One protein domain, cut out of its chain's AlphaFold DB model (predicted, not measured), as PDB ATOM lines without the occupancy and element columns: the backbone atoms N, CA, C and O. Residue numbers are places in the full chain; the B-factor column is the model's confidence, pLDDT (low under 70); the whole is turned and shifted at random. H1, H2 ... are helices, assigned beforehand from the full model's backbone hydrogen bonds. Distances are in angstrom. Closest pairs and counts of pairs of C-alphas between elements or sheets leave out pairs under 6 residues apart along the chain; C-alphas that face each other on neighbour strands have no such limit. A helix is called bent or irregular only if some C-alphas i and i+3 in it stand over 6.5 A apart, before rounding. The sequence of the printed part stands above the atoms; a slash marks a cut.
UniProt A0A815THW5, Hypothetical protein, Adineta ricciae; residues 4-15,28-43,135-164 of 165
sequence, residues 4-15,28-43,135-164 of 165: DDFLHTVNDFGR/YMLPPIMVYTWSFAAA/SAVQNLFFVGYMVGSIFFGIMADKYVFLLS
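This is residues 4 to 15, 28 to 43 and 135 to 164 of the 165 residues of the protein "Hypothetical protein" of Adineta ricciae (UniProt A0A815THW5). One long helix, H3, runs as a rod, with the shorter helix H2 set loosely beside its first part and running the other way. The small helix H1 stands well away from this pair, and residues 146 to 164, of which 146 to 162 belong to H3, stick out free. The printed part has 58 residues in three pieces, with three named helices in the order H1, H2, H3 and no named strand; the class is all helix. The whole is extended, with a radius of gyration of the C-alphas of 19.0 A, and elongated, spanning 51 by 31 by 19 A.

Find C-alpha 135 at (362.134, 225.366, 264.552); from there H3, residues 135 to 162, runs 41.0 A to C-alpha 162 at (369.156, 252.572, 234.720). Next look at H2, residues 28 to 41, which is 21.4 A long and begins at C-alpha 28 at (377.882, 233.628, 248.319). H2 is irregular, but only just: C-alphas 28 and 31 are 6.6 A apart. Last, find H1, residues 4 to 9, just 9.1 A long.

Begin with H3, which touches no helix. H2 is near it, with 8 pairs of C-alphas within 10 A and the closest at 8.1 A. H1 is apart from H2 and from H3. Residues 4 to 15, of which 4 to 9 belong to H1, stand free. In H1 and H3 every O i to N i+4 pair is within hydrogen-bond range; in H2, 9 of 10 are.

The C-alphas of Asp 5 and Ala 136, the two farthest apart, are 52.6 A from each other. Residues 16 to 27 are not printed, and C-alphas 15 and 28 are 20.0 A apart across that cut. Residues 44 to 134 are not printed either, and C-alphas 43 and 135 are 12.4 A apart across it. The mean pLDDT of the printed part is 81.5; look for values under 70 at residues 4 to 13 and 160 to 164.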
ATOM      1  N   ASP A   4     388.597 224.008 223.707       65.88
ATOM      2  CA  ASP A   4     389.868 224.724 223.867       65.88
ATOM      3  C   ASP A   4     390.036 225.961 222.960       65.88
ATOM      4  O   ASP A   4     390.618 226.951 223.398       65.88
ATOM      5  N   ASP A   5     389.480 225.975 221.739       64.50
ATOM      6  CA  ASP A   5     389.592 227.144 220.841       64.50
ATOM      7  C   ASP A   5     388.772 228.343 221.356       64.50
ATOM      8  O   ASP A   5     389.157 229.501 221.173       64.50
ATOM      9  N   PHE A   6     387.664 228.066 222.058       66.50
ATOM     10  CA  PHE A   6     386.831 229.082 222.713       66.50
ATOM     11  C   PHE A   6     387.535 229.697 223.930       66.50
ATOM     12  O   PHE A   6     387.408 230.896 224.183       66.50
ATOM     13  N   LEU A   7     388.310 228.894 224.666       62.84
ATOM     14  CA  LEU A   7     389.094 229.355 225.816       62.84
ATOM     15  C   LEU A   7     390.253 230.271 225.402       62.84
ATOM     16  O   LEU A   7     390.625 231.147 226.171       62.84
ATOM     17  N   HIS A   8     390.785 230.128 224.185       60.25
ATOM     18  CA  HIS A   8     391.810 231.035 223.660       60.25
ATOM     19  C   HIS A   8     391.251 232.387 223.177       60.25
ATOM     20  O   HIS A   8     391.986 233.374 223.153       60.25
ATOM     21  N   THR A   9     389.969 232.458 222.790       62.22
ATOM     22  CA  THR A   9     389.315 233.710 222.349       62.22
ATOM     23  C   THR A   9     388.836 234.560 223.526       62.22
ATOM     24  O   THR A   9     388.838 235.791 223.457       62.22
ATOM     25  N   VAL A  10     388.446 233.916 224.626       69.44
ATOM     26  CA  VAL A  10     388.175 234.571 225.906       69.44
ATOM     27  C   VAL A  10     389.516 234.716 226.624       69.44
ATOM     28  O   VAL A  10     389.940 233.809 227.321       69.44
ATOM     29  N   ASN A  11     390.213 235.829 226.384       57.94
ATOM     30  CA  ASN A  11     391.519 236.165 226.966       57.94
ATOM     31  C   ASN A  11     391.711 235.688 228.431       57.94
ATOM     32  O   ASN A  11     390.761 235.687 229.214       57.94
ATOM     33  N   ASP A  12     392.952 235.347 228.799       65.31
ATOM     34  CA  ASP A  12     393.351 234.803 230.109       65.31
ATOM     35  C   ASP A  12     392.738 235.590 231.291       65.31
ATOM     36  O   ASP A  12     392.609 236.816 231.219       65.31
ATOM     37  N   PHE A  13     392.353 234.906 232.381       68.00
ATOM     38  CA  PHE A  13     391.597 235.501 233.495       68.00
ATOM     39  C   PHE A  13     392.311 236.749 234.044       68.00
ATOM     40  O   PHE A  13     393.264 236.670 234.837       68.00
ATOM     41  N   GLY A  14     391.820 237.924 233.646       79.19
ATOM     42  CA  GLY A  14     392.401 239.208 234.014       79.19
ATOM     43  C   GLY A  14     392.275 239.481 235.515       79.19
ATOM     44  O   GLY A  14     391.406 238.937 236.200       79.19
ATOM     45  N   ARG A  15     393.109 240.384 236.051       77.00
ATOM     46  CA  ARG A  15     393.072 240.773 237.479       77.00
ATOM     47  C   ARG A  15     391.676 241.226 237.930       77.00
ATOM     48  O   ARG A  15     391.249 240.887 239.028       77.00
ATOM     49  N   TYR A  28     378.581 234.914 248.323       88.38
ATOM     50  CA  TYR A  28     377.882 233.628 248.319       88.38
ATOM     51  C   TYR A  28     378.176 232.770 249.558       88.38
ATOM     52  O   TYR A  28     377.342 231.969 249.972       88.38
ATOM     53  N   MET A  29     379.344 232.952 250.182       90.56
ATOM     54  CA  MET A  29     379.744 232.209 251.381       90.56
ATOM     55  C   MET A  29     379.143 232.774 252.675       90.56
ATOM     56  O   MET A  29     379.060 232.056 253.668       90.56
ATOM     57  N   LEU A  30     378.677 234.026 252.694       87.62
ATOM     58  CA  LEU A  30     378.114 234.638 253.905       87.62
ATOM     59  C   LEU A  30     376.804 233.978 254.393       87.62
ATOM     60  O   LEU A  30     376.728 233.654 255.580       87.62
ATOM     61  N   PRO A  31     375.784 233.721 253.545       87.19
ATOM     62  CA  PRO A  31     374.547 233.069 253.981       87.19
ATOM     63  C   PRO A  31     374.741 231.698 254.651       87.19
ATOM     64  O   PRO A  31     374.194 231.508 255.741       87.19
ATOM     65  N   PRO A  32     375.515 230.746 254.085       88.75
ATOM     66  CA  PRO A  32     375.695 229.450 254.727       88.75
ATOM     67  C   PRO A  32     376.399 229.581 256.077       88.75
ATOM     68  O   PRO A  32     375.987 228.916 257.020       88.75
ATOM     69  N   ILE A  33     377.389 230.470 256.220       90.81
ATOM     70  CA  ILE A  33     378.064 230.692 257.511       90.81
ATOM     71  C   ILE A  33     377.046 231.064 258.600       90.81
ATOM     72  O   ILE A  33     377.092 230.507 259.699       90.81
ATOM     73  N   MET A  34     376.088 231.940 258.293       87.88
ATOM     74  CA  MET A  34     375.049 232.344 259.250       87.88
ATOM     75  C   MET A  34     374.104 231.185 259.598       87.88
ATOM     76  O   MET A  34     373.824 230.943 260.773       87.88
ATOM     77  N   VAL A  35     373.668 230.415 258.597       89.12
ATOM     78  CA  VAL A  35     372.784 229.250 258.796       89.12
ATOM     79  C   VAL A  35     373.469 228.156 259.616       89.12
ATOM     80  O   VAL A  35     372.877 227.584 260.534       89.12
ATOM     81  N   TYR A  36     374.733 227.860 259.317       88.38
ATOM     82  CA  TYR A  36     375.482 226.841 260.043       88.38
ATOM     83  C   TYR A  36     375.803 227.285 261.468       88.38
ATOM     84  O   TYR A  36     375.712 226.465 262.381       88.38
ATOM     85  N   THR A  37     376.076 228.574 261.696       89.38
ATOM     86  CA  THR A  37     376.283 229.111 263.051       89.38
ATOM     87  C   THR A  37     375.076 228.838 263.949       89.38
ATOM     88  O   THR A  37     375.256 228.389 265.080       89.38
ATOM     89  N   TRP A  38     373.847 228.994 263.439       88.19
ATOM     90  CA  TRP A  38     372.630 228.642 264.185       88.19
ATOM     91  C   TRP A  38     372.600 227.169 264.610       88.19
ATOM     92  O   TRP A  38     372.184 226.849 265.721       88.19
ATOM     93  N   SER A  39     373.081 226.262 263.756       86.50
ATOM     94  CA  SER A  39     373.079 224.822 264.044       86.50
ATOM     95  C   SER A  39     373.966 224.473 265.242       86.50
ATOM     96  O   SER A  39     373.589 223.630 266.057       86.50
ATOM     97  N   PHE A  40     375.107 225.158 265.377       84.94
ATOM     98  CA  PHE A  40     376.016 225.002 266.515       84.94
ATOM     99  C   PHE A  40     375.538 225.770 267.752       84.94
ATOM    100  O   PHE A  40     375.568 225.227 268.854       84.94
ATOM    101  N   ALA A  41     375.048 227.001 267.586       86.44
ATOM    102  CA  ALA A  41     374.553 227.823 268.691       86.44
ATOM    103  C   ALA A  41     373.298 227.225 269.352       86.44
ATOM    104  O   ALA A  41     373.134 227.307 270.569       86.44
ATOM    105  N   ALA A  42     372.435 226.585 268.559       86.12
ATOM    106  CA  ALA A  42     371.226 225.916 269.022       86.12
ATOM    107  C   ALA A  42     371.441 224.422 269.333       86.12
ATOM    108  O   ALA A  42     370.472 223.660 269.361       86.12
ATOM    109  N   ALA A  43     372.681 223.967 269.534       85.75
ATOM    110  CA  ALA A  43     372.936 222.609 270.001       85.75
ATOM    111  C   ALA A  43     372.245 222.375 271.355       85.75
ATOM    112  O   ALA A  43     372.254 223.241 272.225       85.75
ATOM    113  N   SER A 135     362.617 225.545 265.925       88.25
ATOM    114  CA  SER A 135     362.134 225.366 264.552       88.25
ATOM    115  C   SER A 135     361.518 226.648 263.992       88.25
ATOM    116  O   SER A 135     361.740 226.974 262.828       88.25
ATOM    117  N   ALA A 136     360.790 227.410 264.811       91.12
ATOM    118  CA  ALA A 136     360.181 228.672 264.400       91.12
ATOM    119  C   ALA A 136     361.229 229.709 263.974       91.12
ATOM    120  O   ALA A 136     361.084 230.311 262.911       91.12
ATOM    121  N   VAL A 137     362.311 229.875 264.746       88.75
ATOM    122  CA  VAL A 137     363.396 230.810 264.404       88.75
ATOM    123  C   VAL A 137     364.081 230.412 263.095       88.75
ATOM    124  O   VAL A 137     364.307 231.261 262.233       88.75
ATOM    125  N   GLN A 138     364.351 229.118 262.903       88.56
ATOM    126  CA  GLN A 138     364.955 228.621 261.666       88.56
ATOM    127  C   GLN A 138     364.050 228.864 260.447       88.56
ATOM    128  O   GLN A 138     364.524 229.316 259.405       88.56
ATOM    129  N   ASN A 139     362.747 228.618 260.574       92.44
ATOM    130  CA  ASN A 139     361.794 228.866 259.493       92.44
ATOM    131  C   ASN A 139     361.673 230.358 259.175       92.44
ATOM    132  O   ASN A 139     361.683 230.740 258.006       92.44
ATOM    133  N   LEU A 140     361.611 231.208 260.205       93.12
ATOM    134  CA  LEU A 140     361.544 232.658 260.040       93.12
ATOM    135  C   LEU A 140     362.760 233.193 259.274       93.12
ATOM    136  O   LEU A 140     362.605 234.044 258.399       93.12
ATOM    137  N   PHE A 141     363.951 232.651 259.543       90.50
ATOM    138  CA  PHE A 141     365.160 232.986 258.796       90.50
ATOM    139  C   PHE A 141     365.023 232.670 257.298       90.50
ATOM    140  O   PHE A 141     365.299 233.529 256.462       90.50
ATOM    141  N   PHE A 142     364.560 231.467 256.936       91.81
ATOM    142  CA  PHE A 142     364.400 231.085 255.526       91.81
ATOM    143  C   PHE A 142     363.311 231.882 254.810       91.81
ATOM    144  O   PHE A 142     363.484 232.244 253.646       91.81
ATOM    145  N   VAL A 143     362.217 232.210 255.499       95.81
ATOM    146  CA  VAL A 143     361.182 233.100 254.960       95.81
ATOM    147  C   VAL A 143     361.762 234.489 254.699       95.81
ATOM    148  O   VAL A 143     361.580 235.031 253.610       95.81
ATOM    149  N   GLY A 144     362.519 235.040 255.650       93.25
ATOM    150  CA  GLY A 144     363.220 236.312 255.473       93.25
ATOM    151  C   GLY A 144     364.203 236.281 254.301       93.25
ATOM    152  O   GLY A 144     364.230 237.211 253.496       93.25
ATOM    153  N   TYR A 145     364.949 235.186 254.145       91.44
ATOM    154  CA  TYR A 145     365.856 234.983 253.016       91.44
ATOM    155  C   TYR A 145     365.120 234.958 251.668       91.44
ATOM    156  O   TYR A 145     365.571 235.582 250.708       91.44
ATOM    157  N   MET A 146     363.965 234.292 251.598       93.62
ATOM    158  CA  MET A 146     363.131 234.245 250.395       93.62
ATOM    159  C   MET A 146     362.577 235.628 250.029       93.62
ATOM    160  O   MET A 146     362.659 236.046 248.878       93.62
ATOM    161  N   VAL A 147     362.034 236.360 251.002       95.88
ATOM    162  CA  VAL A 147     361.495 237.708 250.762       95.88
ATOM    163  C   VAL A 147     362.613 238.670 250.354       95.88
ATOM    164  O   VAL A 147     362.454 239.443 249.409       95.88
ATOM    165  N   GLY A 148     363.766 238.585 251.022       91.25
ATOM    166  CA  GLY A 148     364.941 239.388 250.707       91.25
ATOM    167  C   GLY A 148     365.454 239.143 249.290       91.25
ATOM    168  O   GLY A 148     365.699 240.104 248.565       91.25
ATOM    169  N   SER A 149     365.574 237.885 248.858       89.44
ATOM    170  CA  SER A 149     366.088 237.563 247.519       89.44
ATOM    171  C   SER A 149     365.180 238.076 246.399       89.44
ATOM    172  O   SER A 149     365.681 238.627 245.421       89.44
ATOM    173  N   ILE A 150     363.857 237.990 246.572       92.75
ATOM    174  CA  ILE A 150     362.884 238.555 245.625       92.75
ATOM    175  C   ILE A 150     363.026 240.080 245.566       92.75
ATOM    176  O   ILE A 150     363.119 240.655 244.481       92.75
ATOM    177  N   PHE A 151     363.077 240.743 246.723       93.06
ATOM    178  CA  PHE A 151     363.155 242.202 246.791       93.06
ATOM    179  C   PHE A 151     364.452 242.748 246.175       93.06
ATOM    180  O   PHE A 151     364.411 243.644 245.330       93.06
ATOM    181  N   PHE A 152     365.602 242.187 246.559       86.19
ATOM    182  CA  PHE A 152     366.898 242.605 246.023       86.19
ATOM    183  C   PHE A 152     367.069 242.232 244.551       86.19
ATOM    184  O   PHE A 152     367.699 242.997 243.827       86.19
ATOM    185  N   GLY A 153     366.474 241.128 244.088       86.50
ATOM    186  CA  GLY A 153     366.434 240.781 242.666       86.50
ATOM    187  C   GLY A 153     365.722 241.851 241.837       86.50
ATOM    188  O   GLY A 153     366.307 242.410 240.915       86.50
ATOM    189  N   ILE A 154     364.502 242.231 242.237       89.31
ATOM    190  CA  ILE A 154     363.720 243.268 241.540       89.31
ATOM    191  C   ILE A 154     364.444 244.621 241.559       89.31
ATOM    192  O   ILE A 154     364.421 245.355 240.568       89.31
ATOM    193  N   MET A 155     365.073 244.982 242.683       87.38
ATOM    194  CA  MET A 155     365.862 246.214 242.753       87.38
ATOM    195  C   MET A 155     367.078 246.158 241.829       87.38
ATOM    196  O   MET A 155     367.312 247.119 241.098       87.38
ATOM    197  N   ALA A 156     367.829 245.054 241.826       84.94
ATOM    198  CA  ALA A 156     369.007 244.898 240.979       84.94
ATOM    199  C   ALA A 156     368.661 245.070 239.496       84.94
ATOM    200  O   ALA A 156     369.336 245.838 238.812       84.94
ATOM    201  N   ASP A 157     367.571 244.462 239.029       84.75
ATOM    202  CA  ASP A 157     367.133 244.592 237.637       84.75
ATOM    203  C   ASP A 157     366.800 246.047 237.274       84.75
ATOM    204  O   ASP A 157     367.198 246.533 236.215       84.75
ATOM    205  N   LYS A 158     366.142 246.791 238.173       81.44
ATOM    206  CA  LYS A 158     365.813 248.207 237.937       81.44
ATOM    207  C   LYS A 158     367.045 249.112 237.920       81.44
ATOM    208  O   LYS A 158     367.134 249.992 237.068       81.44
ATOM    209  N   TYR A 159     367.993 248.922 238.838       72.69
ATOM    210  CA  TYR A 159     369.196 249.761 238.904       72.69
ATOM    211  C   TYR A 159     370.208 249.438 237.803       72.69
ATOM    212  O   TYR A 159     370.838 250.350 237.275       72.69
ATOM    213  N   VAL A 160     370.344 248.166 237.422       65.25
ATOM    214  CA  VAL A 160     371.188 247.761 236.288       65.25
ATOM    215  C   VAL A 160     370.612 248.293 234.975       65.25
ATOM    216  O   VAL A 160     371.373 248.778 234.141       65.25
ATOM    217  N   PHE A 161     369.284 248.294 234.812       54.88
ATOM    218  CA  PHE A 161     368.637 248.892 233.643       54.88
ATOM    219  C   PHE A 161     368.871 250.411 233.549       54.88
ATOM    220  O   PHE A 161     369.112 250.925 232.461       54.88
ATOM    221  N   LEU A 162     368.881 251.128 234.679       57.09
ATOM    222  CA  LEU A 162     369.156 252.572 234.720       57.09
ATOM    223  C   LEU A 162     370.620 252.949 234.439       57.09
ATOM    224  O   LEU A 162     370.874 254.084 234.064       57.09
ATOM    225  N   LEU A 163     371.575 252.033 234.617       55.09
ATOM    226  CA  LEU A 163     372.993 252.261 234.295       55.09
ATOM    227  C   LEU A 163     373.348 251.914 232.838       55.09
ATOM    228  O   LEU A 163     374.481 252.145 232.418       55.09
ATOM    229  N   SER A 164     372.411 251.334 232.082       53.69
ATOM    230  CA  SER A 164     372.592 250.923 230.683       53.69
ATOM    231  C   SER A 164     372.034 251.929 229.661       53.69
ATOM    232  O   SER A 164     372.150 251.672 228.460       53.69
TER     233      SER A 164